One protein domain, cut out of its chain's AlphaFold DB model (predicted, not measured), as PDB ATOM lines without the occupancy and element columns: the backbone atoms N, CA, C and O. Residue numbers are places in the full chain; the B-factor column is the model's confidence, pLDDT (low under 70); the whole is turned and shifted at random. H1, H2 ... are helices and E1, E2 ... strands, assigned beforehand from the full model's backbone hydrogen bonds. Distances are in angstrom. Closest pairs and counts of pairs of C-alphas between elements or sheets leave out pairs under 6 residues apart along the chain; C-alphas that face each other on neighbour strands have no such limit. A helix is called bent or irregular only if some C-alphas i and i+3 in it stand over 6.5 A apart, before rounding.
ATOM      1  N   GLN A  65      27.066 -37.751 -10.692       95.38
ATOM      2  CA  GLN A  65      26.683 -39.001 -10.023       95.38
ATOM      3  C   GLN A  65      27.908 -39.780  -9.521       95.38
ATOM      4  O   GLN A  65      27.899 -40.264  -8.385       95.38
ATOM      5  N   ASN A  66      28.965 -39.862 -10.336       94.88
ATOM      6  CA  ASN A  66      30.227 -40.497  -9.953       94.88
ATOM      7  C   ASN A  66      30.870 -39.763  -8.769       94.88
ATOM      8  O   ASN A  66      31.155 -40.388  -7.753       94.88
ATOM      9  N   TRP A  67      30.977 -38.432  -8.840       95.69
ATOM     10  CA  TRP A  67      31.511 -37.606  -7.753       95.69
ATOM     11  C   TRP A  67      30.734 -37.771  -6.438       95.69
ATOM     12  O   TRP A  67      31.347 -37.918  -5.383       95.69
ATOM     13  N   CYS A  68      29.396 -37.820  -6.481       94.19
ATOM     14  CA  CYS A  68      28.594 -38.105  -5.286       94.19
ATOM     15  C   CYS A  68      28.943 -39.475  -4.680       94.19
ATOM     16  O   CYS A  68      29.009 -39.616  -3.460       94.19
ATOM     17  N   SER A  69      29.188 -40.477  -5.527       93.06
ATOM     18  CA  SER A  69      29.523 -41.836  -5.091       93.06
ATOM     19  C   SER A  69      30.932 -41.901  -4.481       93.06
ATOM     20  O   SER A  69      31.118 -42.509  -3.432       93.06
ATOM     21  N   GLU A  70      31.906 -41.216  -5.087       93.69
ATOM     22  CA  GLU A  70      33.295 -41.123  -4.609       93.69
ATOM     23  C   GLU A  70      33.437 -40.325  -3.305       93.69
ATOM     24  O   GLU A  70      34.249 -40.675  -2.450       93.69
ATOM     25  N   LYS A  71      32.657 -39.250  -3.129       88.50
ATOM     26  CA  LYS A  71      32.698 -38.398  -1.928       88.50
ATOM     27  C   LYS A  71      31.795 -38.877  -0.785       88.50
ATOM     28  O   LYS A  71      31.725 -38.207   0.241       88.50
ATOM     29  N   GLY A  72      31.122 -40.023  -0.931       84.50
ATOM     30  CA  GLY A  72      30.235 -40.572   0.102       84.50
ATOM     31  C   GLY A  72      28.961 -39.748   0.329       84.50
ATOM     32  O   GLY A  72      28.367 -39.789   1.408       84.50
ATOM     33  N   GLU A  73      28.531 -38.981  -0.673       83.38
ATOM     34  CA  GLU A  73      27.362 -38.111  -0.592       83.38
ATOM     35  C   GLU A  73      26.068 -38.936  -0.570       83.38
ATOM     36  O   GLU A  73      25.633 -39.508  -1.569       83.38
ATOM     37  N   ASN A  74      25.398 -38.956   0.581       73.00
ATOM     38  CA  ASN A  74      24.241 -39.821   0.829       73.00
ATOM     39  C   ASN A  74      22.958 -39.471   0.040       73.00
ATOM     40  O   ASN A  74      21.955 -40.178   0.170       73.00
ATOM     41  N   LYS A  75      22.948 -38.378  -0.740       81.38
ATOM     42  CA  LYS A  75      21.768 -37.853  -1.453       81.38
ATOM     43  C   LYS A  75      22.115 -37.268  -2.827       81.38
ATOM     44  O   LYS A  75      21.934 -36.073  -3.062       81.38
ATOM     45  N   THR A  76      22.531 -38.116  -3.765       90.62
ATOM     46  CA  THR A  76      22.624 -37.748  -5.189       90.62
ATOM     47  C   THR A  76      21.279 -37.211  -5.690       90.62
ATOM     48  O   THR A  76      20.256 -37.899  -5.618       90.62
ATOM     49  N   LEU A  77      21.253 -35.974  -6.192       93.50
ATOM     50  CA  LEU A  77      20.034 -35.383  -6.748       93.50
ATOM     51  C   LEU A  77      19.715 -35.976  -8.126       93.50
ATOM     52  O   LEU A  77      20.620 -36.329  -8.871       93.50
ATOM     53  N   SER A  78      18.434 -36.031  -8.501       94.81
ATOM     54  CA  SER A  78      18.020 -36.399  -9.865       94.81
ATOM     55  C   SER A  78      18.400 -35.316 -10.885       94.81
ATOM     56  O   SER A  78      18.425 -34.142 -10.524       94.81
ATOM     57  N   ASP A  79      18.611 -35.662 -12.163       94.88
ATOM     58  CA  ASP A  79      19.038 -34.712 -13.221       94.88
ATOM     59  C   ASP A  79      18.170 -33.443 -13.293       94.88
ATOM     60  O   ASP A  79      18.677 -32.321 -13.350       94.88
ATOM     61  N   ASN A  80      16.846 -33.595 -13.191       94.38
ATOM     62  CA  ASN A  80      15.931 -32.454 -13.161       94.38
ATOM     63  C   ASN A  80      16.174 -31.533 -11.957       94.38
ATOM     64  O   ASN A  80      16.084 -30.317 -12.109       94.38
ATOM     65  N   LYS A  81      16.477 -32.084 -10.773       94.88
ATOM     66  CA  LYS A  81      16.744 -31.280  -9.578       94.88
ATOM     67  C   LYS A  81      18.161 -30.707  -9.605       94.88
ATOM     68  O   LYS A  81      18.305 -29.502  -9.453       94.88
ATOM     69  N   PHE A  82      19.173 -31.520  -9.900       95.81
ATOM     70  CA  PHE A  82      20.550 -31.078 -10.139       95.81
ATOM     71  C   PHE A  82      20.594 -29.894 -11.114       95.81
ATOM     72  O   PHE A  82      21.075 -28.820 -10.769       95.81
ATOM     73  N   GLY A  83      19.974 -30.042 -12.288       94.94
ATOM     74  CA  GLY A  83      19.904 -29.010 -13.319       94.94
ATOM     75  C   GLY A  83      19.068 -27.771 -12.972       94.94
ATOM     76  O   GLY A  83      19.121 -26.803 -13.729       94.94
ATOM     77  N   MET A  84      18.295 -27.792 -11.880       94.25
ATOM     78  CA  MET A  84      17.656 -26.604 -11.299       94.25
ATOM     79  C   MET A  84      18.611 -25.892 -10.335       94.25
ATOM     80  O   MET A  84      18.789 -24.685 -10.464       94.25
ATOM     81  N   GLU A  85      19.264 -26.634  -9.436       93.50
ATOM     82  CA  GLU A  85      20.234 -26.103  -8.459       93.50
ATOM     83  C   GLU A  85      21.432 -25.433  -9.155       93.50
ATOM     84  O   GLU A  85      21.858 -24.346  -8.770       93.50
ATOM     85  N   ILE A  86      21.955 -26.036 -10.235       95.00
ATOM     86  CA  ILE A  86      23.114 -25.481 -10.955       95.00
ATOM     87  C   ILE A  86      22.756 -24.417 -12.003       95.00
ATOM     88  O   ILE A  86      23.655 -23.861 -12.630       95.00
ATOM     89  N   LYS A  87      21.468 -24.108 -12.212       94.31
ATOM     90  CA  LYS A  87      20.990 -23.264 -13.327       94.31
ATOM     91  C   LYS A  87      21.620 -21.866 -13.355       94.31
ATOM     92  O   LYS A  87      21.794 -21.309 -14.436       94.31
ATOM     93  N   GLN A  88      21.938 -21.308 -12.186       92.31
ATOM     94  CA  GLN A  88      22.574 -19.990 -12.055       92.31
ATOM     95  C   GLN A  88      24.067 -19.991 -12.426       92.31
ATOM     96  O   GLN A  88      24.582 -18.973 -12.867       92.31
ATOM     97  N   PHE A  89      24.744 -21.136 -12.298       93.81
ATOM     98  CA  PHE A  89      26.164 -21.299 -12.627       93.81
ATOM     99  C   PHE A  89      26.358 -21.789 -14.069       93.81
ATOM    100  O   PHE A  89      27.241 -21.320 -14.780       93.81
ATOM    101  N   ALA A  90      25.514 -22.727 -14.502       94.62
ATOM    102  CA  ALA A  90      25.617 -23.424 -15.776       94.62
ATOM    103  C   ALA A  90      24.266 -23.379 -16.525       94.62
ATOM    104  O   ALA A  90      23.423 -24.270 -16.355       94.62
ATOM    105  N   PRO A  91      24.004 -22.346 -17.347       94.75
ATOM    106  CA  PRO A  91      22.799 -22.285 -18.167       94.75
ATOM    107  C   PRO A  91      22.735 -23.429 -19.195       94.75
ATOM    108  O   PRO A  91      23.734 -23.817 -19.804       94.75
ATOM    109  N   LYS A  92      21.522 -23.955 -19.418       94.31
ATOM    110  CA  LYS A  92      21.241 -24.997 -20.419       94.31
ATOM    111  C   LYS A  92      20.973 -24.379 -21.796       94.31
ATOM    112  O   LYS A  92      20.059 -23.569 -21.936       94.31
ATOM    113  N   MET A  93      21.683 -24.842 -22.821       93.56
ATOM    114  CA  MET A  93      21.463 -24.510 -24.232       93.56
ATOM    115  C   MET A  93      21.114 -25.771 -25.031       93.56
ATOM    116  O   MET A  93      21.710 -26.829 -24.844       93.56
ATOM    117  N   ARG A  94      20.151 -25.675 -25.955       92.81
ATOM    118  CA  ARG A  94      19.758 -26.789 -26.831       92.81
ATOM    119  C   ARG A  94      20.256 -26.544 -28.249       92.81
ATOM    120  O   ARG A  94      19.718 -25.690 -28.946       92.81
ATOM    121  N   VAL A  95      21.244 -27.322 -28.681       89.81
ATOM    122  CA  VAL A  95      21.881 -27.178 -29.998       89.81
ATOM    123  C   VAL A  95      21.539 -28.382 -30.869       89.81
ATOM    124  O   VAL A  95      21.466 -29.517 -30.395       89.81
ATOM    125  N   SER A  96      21.336 -28.144 -32.164       89.38
ATOM    126  CA  SER A  96      21.269 -29.210 -33.161       89.38
ATOM    127  C   SER A  96      22.620 -29.314 -33.864       89.38
ATOM    128  O   SER A  96      22.911 -28.520 -34.755       89.38
ATOM    129  N   ARG A  97      23.443 -30.286 -33.466       79.56
ATOM    130  CA  ARG A  97      24.660 -30.687 -34.192       79.56
ATOM    131  C   ARG A  97      24.360 -32.051 -34.831       79.56
ATOM    132  O   ARG A  97      23.674 -32.862 -34.219       79.56
ATOM    133  N   SER A  98      24.747 -32.240 -36.098       77.19
ATOM    134  CA  SER A  98      24.463 -33.450 -36.910       77.19
ATOM    135  C   SER A  98      22.999 -33.954 -36.916       77.19
ATOM    136  O   SER A  98      22.740 -35.152 -36.968       77.19
ATOM    137  N   GLY A  99      22.016 -33.045 -36.889       86.00
ATOM    138  CA  GLY A  99      20.582 -33.373 -37.002       86.00
ATOM    139  C   GLY A  99      19.904 -33.851 -35.708       86.00
ATOM    140  O   GLY A  99      18.684 -33.739 -35.585       86.00
ATOM    141  N   THR A 100      20.673 -34.285 -34.709       88.44
ATOM    142  CA  THR A 100      20.162 -34.609 -33.369       88.44
ATOM    143  C   THR A 100      20.164 -33.358 -32.485       88.44
ATOM    144  O   THR A 100      21.112 -32.573 -32.486       88.44
ATOM    145  N   ARG A 101      19.099 -33.155 -31.696       90.38
ATOM    146  CA  ARG A 101      18.997 -32.036 -30.743       90.38
ATOM    147  C   ARG A 101      19.477 -32.464 -29.360       90.38
ATOM    148  O   ARG A 101      18.725 -33.119 -28.640       90.38
ATOM    149  N   ILE A 102      20.676 -32.038 -28.981       93.06
ATOM    150  CA  ILE A 102      21.309 -32.356 -27.695       93.06
ATOM    151  C   ILE A 102      21.262 -31.111 -26.793       93.06
ATOM    152  O   ILE A 102      21.350 -29.975 -27.266       93.06
ATOM    153  N   ASN A 103      21.067 -31.321 -25.489       94.56
ATOM    154  CA  ASN A 103      21.173 -30.260 -24.490       94.56
ATOM    155  C   ASN A 103      22.604 -30.223 -23.947       94.56
ATOM    156  O   ASN A 103      23.156 -31.269 -23.603       94.56
ATOM    157  N   TYR A 104      23.159 -29.024 -23.836       95.31
ATOM    158  CA  TYR A 104      24.473 -28.742 -23.277       95.31
ATOM    159  C   TYR A 104      24.327 -27.787 -22.094       95.31
ATOM    160  O   TYR A 104      23.470 -26.901 -22.113       95.31
ATOM    161  N   TYR A 105      25.181 -27.941 -21.092       96.31
ATOM    162  CA  TYR A 105      25.498 -26.873 -20.157       96.31
ATOM    163  C   TYR A 105      26.594 -26.002 -20.773       96.31
ATOM    164  O   TYR A 105      27.562 -26.535 -21.321       96.31
ATOM    165  N   ILE A 106      26.439 -24.682 -20.680       95.75
ATOM    166  CA  ILE A 106      27.522 -23.727 -20.928       95.75
ATOM    167  C   ILE A 106      28.110 -23.381 -19.565       95.75
ATOM    168  O   ILE A 106      27.401 -22.845 -18.715       95.75
ATOM    169  N   LEU A 107      29.380 -23.701 -19.348       95.75
ATOM    170  CA  LEU A 107      30.112 -23.339 -18.143       95.75
ATOM    171  C   LEU A 107      31.081 -22.219 -18.509       95.75
ATOM    172  O   LEU A 107      31.867 -22.380 -19.433       95.75
ATOM    173  N   ASP A 108      31.045 -21.109 -17.785       95.12
ATOM    174  CA  ASP A 108      31.959 -19.975 -17.956       95.12
ATOM    175  C   ASP A 108      32.660 -19.749 -16.618       95.12
ATOM    176  O   ASP A 108      31.998 -19.481 -15.613       95.12
ATOM    177  N   LYS A 109      33.986 -19.917 -16.582       93.12
ATOM    178  CA  LYS A 109      34.746 -19.947 -15.325       93.12
ATOM    179  C   LYS A 109      34.604 -18.644 -14.540       93.12
ATOM    180  O   LYS A 109      34.389 -18.686 -13.330       93.12
ATOM    181  N   ALA A 110      34.655 -17.501 -15.224       92.75
ATOM    182  CA  ALA A 110      34.522 -16.190 -14.601       92.75
ATOM    183  C   ALA A 110      33.102 -15.973 -14.057       92.75
ATOM    184  O   ALA A 110      32.941 -15.630 -12.885       92.75
ATOM    185  N   LYS A 111      32.067 -16.260 -14.862       94.25
ATOM    186  CA  LYS A 111      30.666 -16.134 -14.419       94.25
ATOM    187  C   LYS A 111      30.331 -17.080 -13.271       94.25
ATOM    188  O   LYS A 111      29.561 -16.712 -12.389       94.25
ATOM    189  N   ILE A 112      30.867 -18.301 -13.257       94.19
ATOM    190  CA  ILE A 112      30.618 -19.249 -12.165       94.19
ATOM    191  C   ILE A 112      31.211 -18.706 -10.857       94.19
ATOM    192  O   ILE A 112      30.498 -18.659  -9.855       94.19
ATOM    193  N   VAL A 113      32.462 -18.229 -10.871       92.44
ATOM    194  CA  VAL A 113      33.118 -17.624  -9.697       92.44
ATOM    195  C   VAL A 113      32.372 -16.371  -9.211       92.44
ATOM    196  O   VAL A 113      32.140 -16.229  -8.012       92.44
ATOM    197  N   GLU A 114      31.918 -15.507 -10.122       93.31
ATOM    198  CA  GLU A 114      31.121 -14.314  -9.789       93.31
ATOM    199  C   GLU A 114      29.749 -14.665  -9.180       93.31
ATOM    200  O   GLU A 114      29.257 -13.978  -8.287       93.31
ATOM    201  N   ASN A 115      29.109 -15.747  -9.630       92.56
ATOM    202  CA  ASN A 115      27.864 -16.216  -9.021       92.56
ATOM    203  C   ASN A 115      28.101 -16.857  -7.645       92.56
ATOM    204  O   ASN A 115      27.260 -16.709  -6.761       92.56
ATOM    205  N   PHE A 116      29.244 -17.514  -7.420       90.25
ATOM    206  CA  PHE A 116      29.605 -18.016  -6.092       90.25
ATOM    207  C   PHE A 116      29.823 -16.893  -5.077       90.25
ATOM    208  O   PHE A 116      29.313 -16.998  -3.963       90.25
ATOM    209  N   SER A 117      30.521 -15.812  -5.442       87.12
ATOM    210  CA  SER A 117      30.716 -14.686  -4.520       87.12
ATOM    211  C   SER A 117      29.392 -14.008  -4.148       87.12
ATOM    212  O   SER A 117      29.185 -13.708  -2.976       87.12
ATOM    213  N   LYS A 118      28.456 -13.867  -5.099       87.88
ATOM    214  CA  LYS A 118      27.089 -13.373  -4.835       87.88
ATOM    215  C   LYS A 118      26.324 -14.265  -3.856       87.88
ATOM    216  O   LYS A 118      25.857 -13.776  -2.836       87.88
ATOM    217  N   VAL A 119      26.274 -15.577  -4.105       83.75
ATOM    218  CA  VAL A 119      25.586 -16.540  -3.219       83.75
ATOM    219  C   VAL A 119      26.173 -16.530  -1.799       83.75
ATOM    220  O   VAL A 119      25.430 -16.617  -0.825       83.75
ATOM    221  N   ILE A 120      27.495 -16.393  -1.666       81.00
ATOM    222  CA  ILE A 120      28.179 -16.312  -0.365       81.00
ATOM    223  C   ILE A 120      27.904 -14.975   0.348       81.00
ATOM    224  O   ILE A 120      27.870 -14.946   1.582       81.00
ATOM    225  N   GLN A 121      27.686 -13.881  -0.389       77.88
ATOM    226  CA  GLN A 121      27.279 -12.597   0.185       77.88
ATOM    227  C   GLN A 121      25.824 -12.646   0.674       77.88
ATOM    228  O   GLN A 121      25.575 -12.347   1.838       77.88
ATOM    229  N   ASP A 122      24.889 -13.124  -0.157       70.88
ATOM    230  CA  ASP A 122      23.462 -13.227   0.188       70.88
ATOM    231  C   ASP A 122      23.236 -14.052   1.475       70.88
ATOM    232  O   ASP A 122      22.423 -13.699   2.330       70.88
ATOM    233  N   VAL A 123      23.991 -15.144   1.653       66.38
ATOM    234  CA  VAL A 123      23.921 -16.008   2.850       66.38
ATOM    235  C   VAL A 123      24.514 -15.343   4.103       66.38
ATOM    236  O   VAL A 123      24.128 -15.702   5.220       66.38
ATOM    237  N   GLN A 124      25.427 -14.379   3.953       63.97
ATOM    238  CA  GLN A 124      25.965 -13.597   5.073       63.97
ATOM    239  C   GLN A 124      25.035 -12.434   5.443       63.97
ATOM    240  O   GLN A 124      24.690 -12.309   6.616       63.97
ATOM    241  N   ASP A 125      24.533 -11.673   4.469       58.72
ATOM    242  CA  ASP A 125      23.632 -10.535   4.706       58.72
ATOM    243  C   ASP A 125      22.324 -10.966   5.406       58.72
ATOM    244  O   ASP A 125      21.831 -10.280   6.301       58.72
ATOM    245  N   VAL A 126      21.789 -12.152   5.077       58.03
ATOM    246  CA  VAL A 126      20.606 -12.731   5.753       58.03
ATOM    247  C   VAL A 126      20.884 -13.112   7.216       58.03
ATOM    248  O   VAL A 126      19.965 -13.102   8.035       58.03
ATOM    249  N   GLN A 127      22.134 -13.423   7.570       52.22
ATOM    250  CA  GLN A 127      22.549 -13.698   8.952       52.22
ATOM    251  C   GLN A 127      22.954 -12.429   9.727       52.22
ATOM    252  O   GLN A 127      23.011 -12.475  10.955       52.22
ATOM    253  N   GLU A 128      23.189 -11.303   9.044       48.81
ATOM    254  CA  GLU A 128      23.533 -10.003   9.650       48.81
ATOM    255  C   GLU A 128      22.336  -9.028   9.736       48.81
ATOM    256  O   GLU A 128      22.493  -7.857  10.093       48.81
TER     257      GLU A 128
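What this domain is: This is residues 65 to 128 of the 326 residues of the protein "Pox_D5 domain-containing protein" of Rhizophagus irregularis (strain DAOM 181602 / DAOM 197198 / MUCL 43194) (UniProt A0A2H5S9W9). What would one see first? The model is a loose T with a bent bar: the short helices H1 and H2, one after the other, make the stem, and the bar has the strand hairpin of E1 and E2 as one arm and the long helix H3 as the other. The turn of the hairpin, residues 96 to 101, and the last residues, 120 to 128, stick out at the two ends of the bar. What is it made of? The printed part has 64 residues with three named helices and two named strands, in the order H1, H2, E1, E2, H3, and its class is mixed, with one antiparallel sheet of order E1 - E2. It is loose, with a radius of gyration of the C-alphas of 15.4 A, and elongated, spanning 52 by 28 by 18 A.

How they stand to each other: Where does H1 stand? H1, residues 65 to 70, is apart from H2, residues 79 to 85. It is also apart from E1, residues 92 to 97, from E2, residues 100 to 108, and from H3, residues 109 to 125. What of H2? H2 is apart from E2 and from H3, and no helix touches another. How do the strands pair? E1 and E2 form a hairpin of antiparallel neighbours, with 135 degrees between their directions. N 93 and O 104, 2.8 A apart, and N 95 and O 102, 3.0 A apart, are within hydrogen-bond range. How do H3 and the helix backbones stand? H3 is apart from E1. In H1, H2 and H3 every O i to N i+4 pair is within hydrogen-bond range.

Where its parts are: Where does the first element begin? H1 begins at C-alpha 65, (26.683, -39.001, -10.023), and is 8.8 A long; H2 is 9.9 A long. Where are the strands? E1 begins at C-alpha 92, (21.241, -24.997, -20.419), and is 15.3 A long, while E2 is 24.3 A long. Where does the last element end? H3, 24.8 A long, ends at C-alpha 125, (23.632, -10.535, 4.706).

The domain as a whole: How large is it? The two C-alphas farthest apart, those of Gly 99 and Glu 128, are 52.3 A apart. Are there cuts or long links? The printed part has no cut and no long link; the links E1 to E2 and E2 to H3 are tight, and H1 to H2 and H2 to E1 are short. Where is confidence low? The mean pLDDT of the printed part is 87.7, and residues 123 to 128 are under 70.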